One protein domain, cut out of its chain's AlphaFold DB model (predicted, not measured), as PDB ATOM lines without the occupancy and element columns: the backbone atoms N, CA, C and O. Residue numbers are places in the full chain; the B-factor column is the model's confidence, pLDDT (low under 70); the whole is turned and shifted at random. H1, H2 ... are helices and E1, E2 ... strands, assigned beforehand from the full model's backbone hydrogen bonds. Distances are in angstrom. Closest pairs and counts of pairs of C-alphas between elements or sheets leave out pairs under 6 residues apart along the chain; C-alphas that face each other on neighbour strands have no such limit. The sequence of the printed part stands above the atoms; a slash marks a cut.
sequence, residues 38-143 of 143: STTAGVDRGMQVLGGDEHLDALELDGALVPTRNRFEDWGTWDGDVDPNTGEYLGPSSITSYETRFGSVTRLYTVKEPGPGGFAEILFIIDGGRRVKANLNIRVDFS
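What this domain is: This is residues 38 to 143 of the 143 residues of an uncharacterized protein of Leptolyngbyaceae cyanobacterium CCMR0082 (UniProt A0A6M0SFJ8). A twisted sheet of four strands, E2 to E5, makes a wall with helix H1 slanting over one face and no named helix over the other. Short H2 folds back from H1 and only grazes the sheet, while the long unnamed stretch 66 to 88 leads from H2 to little E1, which turns sharply into E2. The printed part has 106 residues, in the order H1 H2 E1 E2 E3 E4 E5, of mixed class; the sheet runs E2 - E3 - E4 - E5, all antiparallel. It is compact, radius of gyration of the C-alphas 14.4 A, and only just flat, spanning 39 by 31 by 17 A.

Where its parts are: Find C-alpha 38 at (-48.789, 41.748, -0.264); from there H1 runs 20.7 A to residue 52. H2 follows at 58 to 65, then E1 at 89 to 91. Next come E2, 93 to 99, 20.7 A; E3, 104 to 113, 28.8 A; E4, 119 to 127, 26.1 A; and E5, 133 to 141, 26.0 A, ending at C-alpha 141 (-54.184, 51.285, 4.256).

How they stand to each other: The sheet is a meander, each strand the antiparallel neighbour of the one before; look for N 96 and O 107 at 2.9 A, N 108 and O 123 at 2.9 A, and N 122 and O 138 at 2.8 A. H1 is on it at a height of 8.5 A, over E4 and E5; the C-alphas of Gly 42 and Phe 124, its closest to E4, are 6.0 A apart. H1 and H2 form a helical hairpin, closest at C-alphas 43 and 65, 6.1 A. In both helices every O i to N i+4 pair is within hydrogen-bond range.

The domain as a whole: The farthest C-alphas, of His 55 and Thr 86, are 43.7 A apart. The printed part has no cut; the link from H2 to E1 is long. Confidence is under 70 at residues 38, 69 to 90, 117 and 143.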
ATOM      1  N   SER A  38     -49.822  41.245  -1.175       69.38
ATOM      2  CA  SER A  38     -48.789  41.748  -0.264       69.38
ATOM      3  C   SER A  38     -47.365  41.565  -0.806       69.38
ATOM      4  O   SER A  38     -46.545  42.477  -0.707       69.38
ATOM      5  N   THR A  39     -47.067  40.430  -1.446       77.38
ATOM      6  CA  THR A  39     -45.761  40.209  -2.084       77.38
ATOM      7  C   THR A  39     -45.600  41.084  -3.317       77.38
ATOM      8  O   THR A  39     -44.537  41.664  -3.516       77.38
ATOM      9  N   THR A  40     -46.655  41.259  -4.115       77.81
ATOM     10  CA  THR A  40     -46.624  42.177  -5.261       77.81
ATOM     11  C   THR A  40     -46.354  43.618  -4.836       77.81
ATOM     12  O   THR A  40     -45.479  44.258  -5.413       77.81
ATOM     13  N   ALA A  41     -47.056  44.119  -3.815       78.50
ATOM     14  CA  ALA A  41     -46.833  45.463  -3.283       78.50
ATOM     15  C   ALA A  41     -45.401  45.630  -2.744       78.50
ATOM     16  O   ALA A  41     -44.774  46.667  -2.956       78.50
ATOM     17  N   GLY A  42     -44.865  44.584  -2.104       80.06
ATOM     18  CA  GLY A  42     -43.468  44.524  -1.677       80.06
ATOM     19  C   GLY A  42     -42.477  44.660  -2.834       80.06
ATOM     20  O   GLY A  42     -41.579  45.499  -2.776       80.06
ATOM     21  N   VAL A  43     -42.668  43.885  -3.907       82.62
ATOM     22  CA  VAL A  43     -41.816  43.931  -5.108       82.62
ATOM     23  C   VAL A  43     -41.902  45.289  -5.804       82.62
ATOM     24  O   VAL A  43     -40.860  45.869  -6.099       82.62
ATOM     25  N   ASP A  44     -43.106  45.817  -6.038       81.62
ATOM     26  CA  ASP A  44     -43.302  47.118  -6.694       81.62
ATOM     27  C   ASP A  44     -42.629  48.246  -5.906       81.62
ATOM     28  O   ASP A  44     -41.829  49.014  -6.447       81.62
ATOM     29  N   ARG A  45     -42.861  48.295  -4.588       80.19
ATOM     30  CA  ARG A  45     -42.207  49.295  -3.744       80.19
ATOM     31  C   ARG A  45     -40.692  49.107  -3.714       80.19
ATOM     32  O   ARG A  45     -39.966  50.099  -3.728       80.19
ATOM     33  N   GLY A  46     -40.215  47.863  -3.713       79.75
ATOM     34  CA  GLY A  46     -38.797  47.538  -3.837       79.75
ATOM     35  C   GLY A  46     -38.179  48.071  -5.125       79.75
ATOM     36  O   GLY A  46     -37.113  48.675  -5.071       79.75
ATOM     37  N   MET A  47     -38.862  47.932  -6.263       80.88
ATOM     38  CA  MET A  47     -38.400  48.478  -7.544       80.88
ATOM     39  C   MET A  47     -38.310  50.004  -7.515       80.88
ATOM     40  O   MET A  47     -37.330  50.565  -8.000       80.88
ATOM     41  N   GLN A  48     -39.296  50.679  -6.919       75.31
ATOM     42  CA  GLN A  48     -39.295  52.140  -6.804       75.31
ATOM     43  C   GLN A  48     -38.156  52.651  -5.919       75.31
ATOM     44  O   GLN A  48     -37.465  53.588  -6.308       75.31
ATOM     45  N   VAL A  49     -37.957  52.046  -4.744       78.19
ATOM     46  CA  VAL A  49     -36.916  52.474  -3.795       78.19
ATOM     47  C   VAL A  49     -35.532  52.141  -4.337       78.19
ATOM     48  O   VAL A  49     -34.688  53.020  -4.436       78.19
ATOM     49  N   LEU A  50     -35.287  50.900  -4.755       81.25
ATOM     50  CA  LEU A  50     -33.952  50.495  -5.198       81.25
ATOM     51  C   LEU A  50     -33.580  51.082  -6.568       81.25
ATOM     52  O   LEU A  50     -32.436  51.468  -6.787       81.25
ATOM     53  N   GLY A  51     -34.530  51.179  -7.499       76.31
ATOM     54  CA  GLY A  51     -34.283  51.782  -8.811       76.31
ATOM     55  C   GLY A  51     -34.217  53.309  -8.757       76.31
ATOM     56  O   GLY A  51     -33.451  53.928  -9.494       76.31
ATOM     57  N   GLY A  52     -35.012  53.924  -7.880       75.00
ATOM     58  CA  GLY A  52     -35.041  55.369  -7.684       75.00
ATOM     59  C   GLY A  52     -33.893  55.861  -6.811       75.00
ATOM     60  O   GLY A  52     -33.034  56.597  -7.293       75.00
ATOM     61  N   ASP A  53     -33.885  55.447  -5.545       74.25
ATOM     62  CA  ASP A  53     -33.019  55.996  -4.497       74.25
ATOM     63  C   ASP A  53     -31.609  55.383  -4.527       74.25
ATOM     64  O   ASP A  53     -30.632  56.069  -4.229       74.25
ATOM     65  N   GLU A  54     -31.487  54.109  -4.917       75.12
ATOM     66  CA  GLU A  54     -30.198  53.400  -5.002       75.12
ATOM     67  C   GLU A  54     -29.672  53.248  -6.442       75.12
ATOM     68  O   GLU A  54     -28.567  52.748  -6.651       75.12
ATOM     69  N   HIS A  55     -30.426  53.737  -7.435       82.00
ATOM     70  CA  HIS A  55     -30.064  53.745  -8.858       82.00
ATOM     71  C   HIS A  55     -29.716  52.370  -9.453       82.00
ATOM     72  O   HIS A  55     -28.917  52.286 -10.390       82.00
ATOM     73  N   LEU A  56     -30.320  51.295  -8.941       79.12
ATOM     74  CA  LEU A  56     -30.156  49.965  -9.521       79.12
ATOM     75  C   LEU A  56     -30.748  49.895 -10.928       79.12
ATOM     76  O   LEU A  56     -31.830  50.425 -11.200       79.12
ATOM     77  N   ASP A  57     -30.060  49.180 -11.815       79.38
ATOM     78  CA  ASP A  57     -30.561  48.944 -13.162       79.38
ATOM     79  C   ASP A  57     -31.645  47.847 -13.204       79.38
ATOM     80  O   ASP A  57     -31.888  47.107 -12.247       79.38
ATOM     81  N   ALA A  58     -32.321  47.721 -14.347       74.38
ATOM     82  CA  ALA A  58     -33.413  46.762 -14.504       74.38
ATOM     83  C   ALA A  58     -32.981  45.292 -14.315       74.38
ATOM     84  O   ALA A  58     -33.782  44.477 -13.853       74.38
ATOM     85  N   LEU A  59     -31.740  44.933 -14.665       73.94
ATOM     86  CA  LEU A  59     -31.216  43.577 -14.486       73.94
ATOM     87  C   LEU A  59     -30.919  43.307 -13.008       73.94
ATOM     88  O   LEU A  59     -31.117  42.190 -12.525       73.94
ATOM     89  N   GLU A  60     -30.448  44.325 -12.295       79.81
ATOM     90  CA  GLU A  60     -30.176  44.269 -10.868       79.81
ATOM     91  C   GLU A  60     -31.453  44.146 -10.047       79.81
ATOM     92  O   GLU A  60     -31.533  43.285  -9.169       79.81
ATOM     93  N   LEU A  61     -32.479  44.915 -10.405       77.19
ATOM     94  CA  LEU A  61     -33.814  44.818  -9.822       77.19
ATOM     95  C   LEU A  61     -34.458  43.448 -10.077       77.19
ATOM     96  O   LEU A  61     -34.939  42.822  -9.133       77.19
ATOM     97  N   ASP A  62     -34.423  42.947 -11.319       78.06
ATOM     98  CA  ASP A  62     -34.912  41.599 -11.660       78.06
ATOM     99  C   ASP A  62     -34.194  40.532 -10.827       78.06
ATOM    100  O   ASP A  62     -34.820  39.679 -10.201       78.06
ATOM    101  N   GLY A  63     -32.864  40.608 -10.769       77.19
ATOM    102  CA  GLY A  63     -32.062  39.621 -10.066       77.19
ATOM    103  C   GLY A  63     -32.236  39.640  -8.547       77.19
ATOM    104  O   GLY A  63     -32.136  38.577  -7.934       77.19
ATOM    105  N   ALA A  64     -32.495  40.805  -7.949       84.50
ATOM    106  CA  ALA A  64     -32.617  40.972  -6.502       84.50
ATOM    107  C   ALA A  64     -34.039  40.744  -5.968       84.50
ATOM    108  O   ALA A  64     -34.174  40.236  -4.857       84.50
ATOM    109  N   LEU A  65     -35.081  41.103  -6.729       82.44
ATOM    110  CA  LEU A  65     -36.465  41.163  -6.233       82.44
ATOM    111  C   LEU A  65     -37.384  40.081  -6.794       82.44
ATOM    112  O   LEU A  65     -38.370  39.738  -6.143       82.44
ATOM    113  N   VAL A  66     -37.118  39.566  -7.994       82.81
ATOM    114  CA  VAL A  66     -38.057  38.677  -8.692       82.81
ATOM    115  C   VAL A  66     -37.746  37.214  -8.349       82.81
ATOM    116  O   VAL A  66     -36.588  36.794  -8.446       82.81
ATOM    117  N   PRO A  67     -38.748  36.404  -7.950       75.19
ATOM    118  CA  PRO A  67     -38.524  35.008  -7.607       75.19
ATOM    119  C   PRO A  67     -38.042  34.174  -8.792       75.19
ATOM    120  O   PRO A  67     -38.449  34.345  -9.944       75.19
ATOM    121  N   THR A  68     -37.225  33.176  -8.479       70.75
ATOM    122  CA  THR A  68     -36.850  32.109  -9.399       70.75
ATOM    123  C   THR A  68     -37.993  31.100  -9.518       70.75
ATOM    124  O   THR A  68     -38.554  30.607  -8.542       70.75
ATOM    125  N   ARG A  69     -38.350  30.795 -10.766       56.75
ATOM    126  CA  ARG A  69     -39.652  30.240 -11.178       56.75
ATOM    127  C   ARG A  69     -39.964  28.815 -10.722       56.75
ATOM    128  O   ARG A  69     -41.039  28.310 -11.014       56.75
ATOM    129  N   ASN A  70     -39.033  28.143 -10.056       53.53
ATOM    130  CA  ASN A  70     -39.108  26.695  -9.900       53.53
ATOM    131  C   ASN A  70     -39.783  26.261  -8.590       53.53
ATOM    132  O   ASN A  70     -39.993  25.060  -8.427       53.53
ATOM    133  N   ARG A  71     -40.031  27.174  -7.631       50.03
ATOM    134  CA  ARG A  71     -40.387  26.794  -6.246       50.03
ATOM    135  C   ARG A  71     -41.235  27.795  -5.447       50.03
ATOM    136  O   ARG A  71     -41.291  27.647  -4.232       50.03
ATOM    137  N   PHE A  72     -41.846  28.810  -6.063       59.94
ATOM    138  CA  PHE A  72     -42.559  29.835  -5.291       59.94
ATOM    139  C   PHE A  72     -44.073  29.803  -5.490       59.94
ATOM    140  O   PHE A  72     -44.570  30.090  -6.578       59.94
ATOM    141  N   GLU A  73     -44.777  29.509  -4.401       59.03
ATOM    142  CA  GLU A  73     -46.213  29.704  -4.242       59.03
ATOM    143  C   GLU A  73     -46.434  30.502  -2.957       59.03
ATOM    144  O   GLU A  73     -45.977  30.102  -1.884       59.03
ATOM    145  N   ASP A  74     -47.100  31.647  -3.071       65.50
ATOM    146  CA  ASP A  74     -47.432  32.494  -1.934       65.50
ATOM    147  C   ASP A  74     -48.913  32.349  -1.578       65.50
ATOM    148  O   ASP A  74     -49.789  32.663  -2.384       65.50
ATOM    149  N   TRP A  75     -49.175  31.880  -0.361       62.91
ATOM    150  CA  TRP A  75     -50.512  31.509   0.110       62.91
ATOM    151  C   TRP A  75     -51.091  32.476   1.151       62.91
ATOM    152  O   TRP A  75     -52.191  32.254   1.648       62.91
ATOM    153  N   GLY A  76     -50.381  33.560   1.484       62.72
ATOM    154  CA  GLY A  76     -50.882  34.573   2.419       62.72
ATOM    155  C   GLY A  76     -52.156  35.280   1.935       62.72
ATOM    156  O   GLY A  76     -52.504  35.246   0.756       62.72
ATOM    157  N   THR A  77     -52.850  35.983   2.828       65.44
ATOM    158  CA  THR A  77     -54.024  36.808   2.489       65.44
ATOM    159  C   THR A  77     -53.871  38.230   3.030       65.44
ATOM    160  O   THR A  77     -52.980  38.501   3.835       65.44
ATOM    161  N   TRP A  78     -54.735  39.153   2.597       67.31
ATOM    162  CA  TRP A  78     -54.814  40.490   3.202       67.31
ATOM    163  C   TRP A  78     -55.424  40.464   4.608       67.31
ATOM    164  O   TRP A  78     -55.169  41.371   5.396       67.31
ATOM    165  N   ASP A  79     -56.157  39.412   4.954       63.91
ATOM    166  CA  ASP A  79     -56.711  39.244   6.295       63.91
ATOM    167  C   ASP A  79     -55.676  38.683   7.284       63.91
ATOM    168  O   ASP A  79     -55.877  38.767   8.490       63.91
ATOM    169  N   GLY A  80     -54.544  38.167   6.791       64.00
ATOM    170  CA  GLY A  80     -53.496  37.535   7.589       64.00
ATOM    171  C   GLY A  80     -53.134  36.149   7.057       64.00
ATOM    172  O   GLY A  80     -53.160  35.903   5.847       64.00
ATOM    173  N   ASP A  81     -52.757  35.252   7.962       69.75
ATOM    174  CA  ASP A  81     -52.461  33.857   7.654       69.75
ATOM    175  C   ASP A  81     -53.715  32.997   7.740       69.75
ATOM    176  O   ASP A  81     -54.523  33.116   8.666       69.75
ATOM    177  N   VAL A  82     -53.883  32.145   6.738       63.66
ATOM    178  CA  VAL A  82     -55.065  31.310   6.549       63.66
ATOM    179  C   VAL A  82     -54.590  29.946   6.070       63.66
ATOM    180  O   VAL A  82     -53.736  29.866   5.188       63.66
ATOM    181  N   ASP A  83     -55.144  28.871   6.626       61.00
ATOM    182  CA  ASP A  83     -54.856  27.520   6.150       61.00
ATOM    183  C   ASP A  83     -55.370  27.377   4.704       61.00
ATOM    184  O   ASP A  83     -56.569  27.532   4.453       61.00
ATOM    185  N   PRO A  84     -54.500  27.065   3.729       57.28
ATOM    186  CA  PRO A  84     -54.888  27.012   2.321       57.28
ATOM    187  C   PRO A  84     -55.821  25.837   1.984       57.28
ATOM    188  O   PRO A  84     -56.506  25.872   0.962       57.28
ATOM    189  N   ASN A  85     -55.866  24.795   2.816       56.66
ATOM    190  CA  ASN A  85     -56.714  23.619   2.619       56.66
ATOM    191  C   ASN A  85     -58.085  23.776   3.280       56.66
ATOM    192  O   ASN A  85     -59.074  23.249   2.766       56.66
ATOM    193  N   THR A  86     -58.148  24.453   4.430       61.41
ATOM    194  CA  THR A  86     -59.376  24.553   5.238       61.41
ATOM    195  C   THR A  86     -60.020  25.937   5.200       61.41
ATOM    196  O   THR A  86     -61.213  26.055   5.477       61.41
ATOM    197  N   GLY A  87     -59.269  26.979   4.832       61.00
ATOM    198  CA  GLY A  87     -59.701  28.373   4.920       61.00
ATOM    199  C   GLY A  87     -59.766  28.903   6.357       61.00
ATOM    200  O   GLY A  87     -60.338  29.967   6.585       61.00
ATOM    201  N   GLU A  88     -59.233  28.163   7.335       66.12
ATOM    202  CA  GLU A  88     -59.214  28.570   8.738       66.12
ATOM    203  C   GLU A  88     -58.254  29.741   8.951       66.12
ATOM    204  O   GLU A  88     -57.106  29.699   8.522       66.12
ATOM    205  N   TYR A  89     -58.718  30.786   9.634       68.25
ATOM    206  CA  TYR A  89     -57.880  31.919  10.005       68.25
ATOM    207  C   TYR A  89     -56.888  31.517  11.103       68.25
ATOM    208  O   TYR A  89     -57.291  31.183  12.218       68.25
ATOM    209  N   LEU A  90     -55.594  31.584  10.794       67.38
ATOM    210  CA  LEU A  90     -54.508  31.164  11.682       67.38
ATOM    211  C   LEU A  90     -53.906  32.337  12.465       67.38
ATOM    212  O   LEU A  90     -53.332  32.139  13.537       67.38
ATOM    213  N   GLY A  91     -54.061  33.569  11.973       78.06
ATOM    214  CA  GLY A  91     -53.620  34.759  12.690       78.06
ATOM    215  C   GLY A  91     -53.375  35.972  11.796       78.06
ATOM    216  O   GLY A  91     -53.469  35.886  10.577       78.06
ATOM    217  N   PRO A  92     -53.024  37.123  12.389       83.31
ATOM    218  CA  PRO A  92     -52.935  38.392  11.663       83.31
ATOM    219  C   PRO A  92     -51.660  38.529  10.826       83.31
ATOM    220  O   PRO A  92     -51.524  39.485  10.064       83.31
ATOM    221  N   SER A  93     -50.703  37.616  10.990       83.69
ATOM    222  CA  SER A  93     -49.379  37.701  10.389       83.69
ATOM    223  C   SER A  93     -49.134  36.530   9.463       83.69
ATOM    224  O   SER A  93     -49.173  35.396   9.913       83.69
ATOM    225  N   SER A  94     -48.786  36.815   8.211       80.31
ATOM    226  CA  SER A  94     -48.373  35.815   7.229       80.31
ATOM    227  C   SER A  94     -46.904  36.038   6.878       80.31
ATOM    228  O   SER A  94     -46.467  37.180   6.706       80.31
ATOM    229  N   ILE A  95     -46.140  34.954   6.735       85.06
ATOM    230  CA  ILE A  95     -44.741  34.984   6.298       85.06
ATOM    231  C   ILE A  95     -44.570  34.188   5.008       85.06
ATOM    232  O   ILE A  95     -45.178  33.141   4.823       85.06
ATOM    233  N   THR A  96     -43.779  34.720   4.084       82.31
ATOM    234  CA  THR A  96     -43.381  34.001   2.874       82.31
ATOM    235  C   THR A  96     -41.948  34.365   2.520       82.31
ATOM    236  O   THR A  96     -41.507  35.488   2.779       82.31
ATOM    237  N   SER A  97     -41.224  33.423   1.932       85.38
ATOM    238  CA  SER A  97     -39.839  33.614   1.511       85.38
ATOM    239  C   SER A  97     -39.622  32.966   0.156       85.38
ATOM    240  O   SER A  97     -40.188  31.912  -0.135       85.38
ATOM    241  N   TYR A  98     -38.783  33.586  -0.668       82.44
ATOM    242  CA  TYR A  98     -38.455  33.068  -1.987       82.44
ATOM    243  C   TYR A  98     -37.030  33.377  -2.409       82.44
ATOM    244  O   TYR A  98     -36.443  34.388  -2.034       82.44
ATOM    245  N   GLU A  99     -36.497  32.495  -3.247       84.00
ATOM    246  CA  GLU A  99     -35.186  32.650  -3.865       84.00
ATOM    247  C   GLU A  99     -35.295  33.529  -5.111       84.00
ATOM    248  O   GLU A  99     -36.181  33.326  -5.943       84.00
ATOM    249  N   THR A 100     -34.360  34.451  -5.284       83.06
ATOM    250  CA  THR A 100     -34.165  35.286  -6.475       83.06
ATOM    251  C   THR A 100     -32.892  34.859  -7.204       83.06
ATOM    252  O   THR A 100     -32.230  33.892  -6.828       83.06
ATOM    253  N   ARG A 101     -32.531  35.531  -8.304       82.75
ATOM    254  CA  ARG A 101     -31.283  35.193  -9.011       82.75
ATOM    255  C   ARG A 101     -30.050  35.524  -8.165       82.75
ATOM    256  O   ARG A 101     -29.016  34.881  -8.337       82.75
ATOM    257  N   PHE A 102     -30.134  36.541  -7.307       86.38
ATOM    258  CA  PHE A 102     -28.995  37.064  -6.544       86.38
ATOM    259  C   PHE A 102     -29.015  36.708  -5.060       86.38
ATOM    260  O   PHE A 102     -27.998  36.887  -4.389       86.38
ATOM    261  N   GLY A 103     -30.116  36.160  -4.561       89.62
ATOM    262  CA  GLY A 103     -30.211  35.659  -3.199       89.62
ATOM    263  C   GLY A 103     -31.649  35.323  -2.856       89.62
ATOM    264  O   GLY A 103     -32.242  34.483  -3.520       89.62
ATOM    265  N   SER A 104     -32.218  35.973  -1.848       89.69
ATOM    266  CA  SER A 104     -33.574  35.686  -1.384       89.69
ATOM    267  C   SER A 104     -34.301  36.934  -0.902       89.69
ATOM    268  O   SER A 104     -33.698  37.963  -0.588       89.69
ATOM    269  N   VAL A 105     -35.618  36.827  -0.828       88.75
ATOM    270  CA  VAL A 105     -36.495  37.826  -0.234       88.75
ATOM    271  C   VAL A 105     -37.382  37.140   0.789       88.75
ATOM    272  O   VAL A 105     -37.894  36.047   0.555       88.75
ATOM    273  N   THR A 106     -37.578  37.792   1.929       90.12
ATOM    274  CA  THR A 106     -38.569  37.401   2.928       90.12
ATOM    275  C   THR A 106     -39.564  38.531   3.109       90.12
ATOM    276  O   THR A 106     -39.188  39.670   3.379       90.12
ATOM    277  N   ARG A 107     -40.847  38.204   2.993       88.25
ATOM    278  CA  ARG A 107     -41.954  39.111   3.265       88.25
ATOM    279  C   ARG A 107     -42.672  38.654   4.524       88.25
ATOM    280  O   ARG A 107     -43.207  37.544   4.569       88.25
ATOM    281  N   LEU A 108     -42.753  39.547   5.499       88.50
ATOM    282  CA  LEU A 108     -43.651  39.441   6.640       88.50
ATOM    283  C   LEU A 108     -44.776  40.456   6.460       88.50
ATOM    284  O   LEU A 108     -44.531  41.658   6.440       88.50
ATOM    285  N   TYR A 109     -46.002  39.972   6.341       84.19
ATOM    286  CA  TYR A 109     -47.208  40.790   6.365       84.19
ATOM    287  C   TYR A 109     -47.851  40.691   7.740       84.19
ATOM    288  O   TYR A 109     -47.871  39.612   8.328       84.19
ATOM    289  N   THR A 110     -48.361  41.791   8.282       88.19
ATOM    290  CA  THR A 110     -49.089  41.790   9.555       88.19
ATOM    291  C   THR A 110     -50.215  42.807   9.533       88.19
ATOM    292  O   THR A 110     -49.969  44.006   9.398       88.19
ATOM    293  N   VAL A 111     -51.440  42.331   9.738       83.00
ATOM    294  CA  VAL A 111     -52.609  43.178   9.975       83.00
ATOM    295  C   VAL A 111     -52.470  43.845  11.340       83.00
ATOM    296  O   VAL A 111     -52.290  43.167  12.353       83.00
ATOM    297  N   LYS A 112     -52.517  45.181  11.371       88.50
ATOM    298  CA  LYS A 112     -52.428  45.973  12.609       88.50
ATOM    299  C   LYS A 112     -53.804  46.394  13.086       88.50
ATOM    300  O   LYS A 112     -54.143  46.189  14.247       88.50
ATOM    301  N   GLU A 113     -54.593  46.931  12.169       83.56
ATOM    302  CA  GLU A 113     -55.963  47.362  12.410       83.56
ATOM    303  C   GLU A 113     -56.845  46.726  11.331       83.56
ATOM    304  O   GLU A 113     -56.728  47.097  10.164       83.56
ATOM    305  N   PRO A 114     -57.668  45.717  11.664       80.06
ATOM    306  CA  PRO A 114     -58.525  45.060  10.684       80.06
ATOM    307  C   PRO A 114     -59.757  45.911  10.341       80.06
ATOM    308  O   PRO A 114     -60.267  46.657  11.175       80.06
ATOM    309  N   GLY A 115     -60.297  45.710   9.138       70.50
ATOM    310  CA  GLY A 115     -61.544  46.333   8.683       70.50
ATOM    311  C   GLY A 115     -61.368  47.695   7.993       70.50
ATOM    312  O   GLY A 115     -60.248  48.185   7.856       70.50
ATOM    313  N   PRO A 116     -62.471  48.302   7.512       71.56
ATOM    314  CA  PRO A 116     -62.432  49.560   6.765       71.56
ATOM    315  C   PRO A 116     -61.791  50.698   7.569       71.56
ATOM    316  O   PRO A 116     -62.150  50.912   8.728       71.56
ATOM    317  N   GLY A 117     -60.859  51.431   6.958       69.81
ATOM    318  CA  GLY A 117     -60.079  52.485   7.618       69.81
ATOM    319  C   GLY A 117     -58.930  51.980   8.496       69.81
ATOM    320  O   GLY A 117     -58.201  52.796   9.059       69.81
ATOM    321  N   GLY A 118     -58.766  50.660   8.612       77.69
ATOM    322  CA  GLY A 118     -57.618  50.026   9.241       77.69
ATOM    323  C   GLY A 118     -56.400  49.956   8.314       77.69
ATOM    324  O   GLY A 118     -56.369  50.554   7.237       77.69
ATOM    325  N   PHE A 119     -55.370  49.222   8.731       79.88
ATOM    326  CA  PHE A 119     -54.149  49.061   7.946       79.88
ATOM    327  C   PHE A 119     -53.355  47.808   8.319       79.88
ATOM    328  O   PHE A 119     -53.500  47.212   9.396       79.88
ATOM    329  N   ALA A 120     -52.431  47.462   7.432       80.56
ATOM    330  CA  ALA A 120     -51.413  46.455   7.649       80.56
ATOM    331  C   ALA A 120     -50.016  46.963   7.300       80.56
ATOM    332  O   ALA A 120     -49.832  48.007   6.669       80.56
ATOM    333  N   GLU A 121     -49.019  46.192   7.713       87.12
ATOM    334  CA  GLU A 121     -47.615  46.440   7.421       87.12
ATOM    335  C   GLU A 121     -47.004  45.259   6.670       87.12
ATOM    336  O   GLU A 121     -47.284  44.096   6.968       87.12
ATOM    337  N   ILE A 122     -46.134  45.572   5.715       87.00
ATOM    338  CA  ILE A 122     -45.256  44.626   5.040       87.00
ATOM    339  C   ILE A 122     -43.824  44.996   5.416       87.00
ATOM    340  O   ILE A 122     -43.346  46.073   5.062       87.00
ATOM    341  N   LEU A 123     -43.134  44.088   6.096       92.75
ATOM    342  CA  LEU A 123     -41.684  44.105   6.197       92.75
ATOM    343  C   LEU A 123     -41.127  43.234   5.071       92.75
ATOM    344  O   LEU A 123     -41.317  42.017   5.048       92.75
ATOM    345  N   PHE A 124     -40.453  43.881   4.131       90.31
ATOM    346  CA  PHE A 124     -39.850  43.262   2.963       90.31
ATOM    347  C   PHE A 124     -38.330  43.267   3.119       90.31
ATOM    348  O   PHE A 124     -37.686  44.312   3.031       90.31
ATOM    349  N   ILE A 125     -37.770  42.099   3.411       94.69
ATOM    350  CA  ILE A 125     -36.345  41.886   3.660       94.69
ATOM    351  C   ILE A 125     -35.741  41.321   2.386       94.69
ATOM    352  O   ILE A 125     -36.082  40.213   1.975       94.69
ATOM    353  N   ILE A 126     -34.844  42.074   1.769       93.12
ATOM    354  CA  ILE A 126     -34.174  41.718   0.525       93.12
ATOM    355  C   ILE A 126     -32.723  41.394   0.858       93.12
ATOM    356  O   ILE A 126     -31.972  42.265   1.299       93.12
ATOM    357  N   ASP A 127     -32.321  40.152   0.611       92.81
ATOM    358  CA  ASP A 127     -30.924  39.729   0.619       92.81
ATOM    359  C   ASP A 127     -30.531  39.314  -0.802       92.81
ATOM    360  O   ASP A 127     -30.533  38.138  -1.153       92.81
ATOM    361  N   GLY A 128     -30.190  40.292  -1.642       82.88
ATOM    362  CA  GLY A 128     -29.672  40.094  -2.999       82.88
ATOM    363  C   GLY A 128     -28.180  39.734  -3.021       82.88
ATOM    364  O   GLY A 128     -27.439  40.168  -3.910       82.88
ATOM    365  N   GLY A 129     -27.698  39.008  -2.009       79.06
ATOM    366  CA  GLY A 129     -26.318  38.552  -1.902       79.06
ATOM    367  C   GLY A 129     -25.340  39.676  -1.553       79.06
ATOM    368  O   GLY A 129     -25.552  40.459  -0.629       79.06
ATOM    369  N   ARG A 130     -24.204  39.752  -2.261       72.19
ATOM    370  CA  ARG A 130     -23.169  40.779  -1.997       72.19
ATOM    371  C   ARG A 130     -23.521  42.170  -2.532       72.19
ATOM    372  O   ARG A 130     -22.795  43.107  -2.221       72.19
ATOM    373  N   ARG A 131     -24.557  42.292  -3.370       71.12
ATOM    374  CA  ARG A 131     -24.868  43.533  -4.095       71.12
ATOM    375  C   ARG A 131     -25.962  44.369  -3.442       71.12
ATOM    376  O   ARG A 131     -25.847  45.583  -3.462       71.12
ATOM    377  N   VAL A 132     -26.986  43.736  -2.870       81.69
ATOM    378  CA  VAL A 132     -28.180  44.433  -2.370       81.69
ATOM    379  C   VAL A 132     -28.594  43.844  -1.034       81.69
ATOM    380  O   VAL A 132     -28.823  42.640  -0.947       81.69
ATOM    381  N   LYS A 133     -28.710  44.688  -0.007       90.50
ATOM    382  CA  LYS A 133     -29.322  44.329   1.276       90.50
ATOM    383  C   LYS A 133     -30.200  45.472   1.746       90.50
ATOM    384  O   LYS A 133     -29.682  46.532   2.081       90.50
ATOM    385  N   ALA A 134     -31.507  45.245   1.782       89.88
ATOM    386  CA  ALA A 134     -32.476  46.279   2.114       89.88
ATOM    387  C   ALA A 134     -33.626  45.717   2.948       89.88
ATOM    388  O   ALA A 134     -34.083  44.601   2.720       89.88
ATOM    389  N   ASN A 135     -34.113  46.528   3.887       93.06
ATOM    390  CA  ASN A 135     -35.329  46.259   4.642       93.06
ATOM    391  C   ASN A 135     -36.316  47.386   4.365       93.06
ATOM    392  O   ASN A 135     -36.059  48.537   4.723       93.06
ATOM    393  N   LEU A 136     -37.443  47.056   3.748       90.44
ATOM    394  CA  LEU A 136     -38.484  48.018   3.416       90.44
ATOM    395  C   LEU A 136     -39.683  47.783   4.325       90.44
ATOM    396  O   LEU A 136     -40.233  46.685   4.355       90.44
ATOM    397  N   ASN A 137     -40.087  48.821   5.053       90.75
ATOM    398  CA  ASN A 137     -41.331  48.826   5.813       90.75
ATOM    399  C   ASN A 137     -42.385  49.574   5.003       90.75
ATOM    400  O   ASN A 137     -42.207  50.751   4.683       90.75
ATOM    401  N   ILE A 138     -43.464  48.886   4.656       86.81
ATOM    402  CA  ILE A 138     -44.514  49.391   3.775       86.81
ATOM    403  C   ILE A 138     -45.828  49.331   4.539       86.81
ATOM    404  O   ILE A 138     -46.204  48.275   5.041       86.81
ATOM    405  N   ARG A 139     -46.536  50.455   4.611       84.31
ATOM    406  CA  ARG A 139     -47.891  50.520   5.156       84.31
ATOM    407  C   ARG A 139     -48.903  50.354   4.027       84.31
ATOM    408  O   ARG A 139     -48.756  50.978   2.980       84.31
ATOM    409  N   VAL A 140     -49.914  49.524   4.256       75.00
ATOM    410  CA  VAL A 140     -51.043  49.311   3.348       75.00
ATOM    411  C   VAL A 140     -52.314  49.704   4.084       75.00
ATOM    412  O   VAL A 140     -52.714  49.018   5.022       75.00
ATOM    413  N   ASP A 141     -52.921  50.815   3.684       73.38
ATOM    414  CA  ASP A 141     -54.184  51.285   4.256       73.38
ATOM    415  C   ASP A 141     -55.377  50.585   3.590       73.38
ATOM    416  O   ASP A 141     -55.414  50.410   2.368       73.38
ATOM    417  N   PHE A 142     -56.358  50.184   4.396       74.25
ATOM    418  CA  PHE A 142     -57.586  49.548   3.932       74.25
ATOM    419  C   PHE A 142     -58.645  50.619   3.660       74.25
ATOM    420  O   PHE A 142     -59.048  51.352   4.566       74.25
ATOM    421  N   SER A 143     -59.087  50.715   2.406       69.44
ATOM    422  CA  SER A 143     -60.145  51.640   1.970       69.44
ATOM    423  C   SER A 143     -61.532  51.223   2.436       69.44
ATOM    424  O   SER A 143     -61.831  50.013   2.301       69.44
TER     425      SER A 143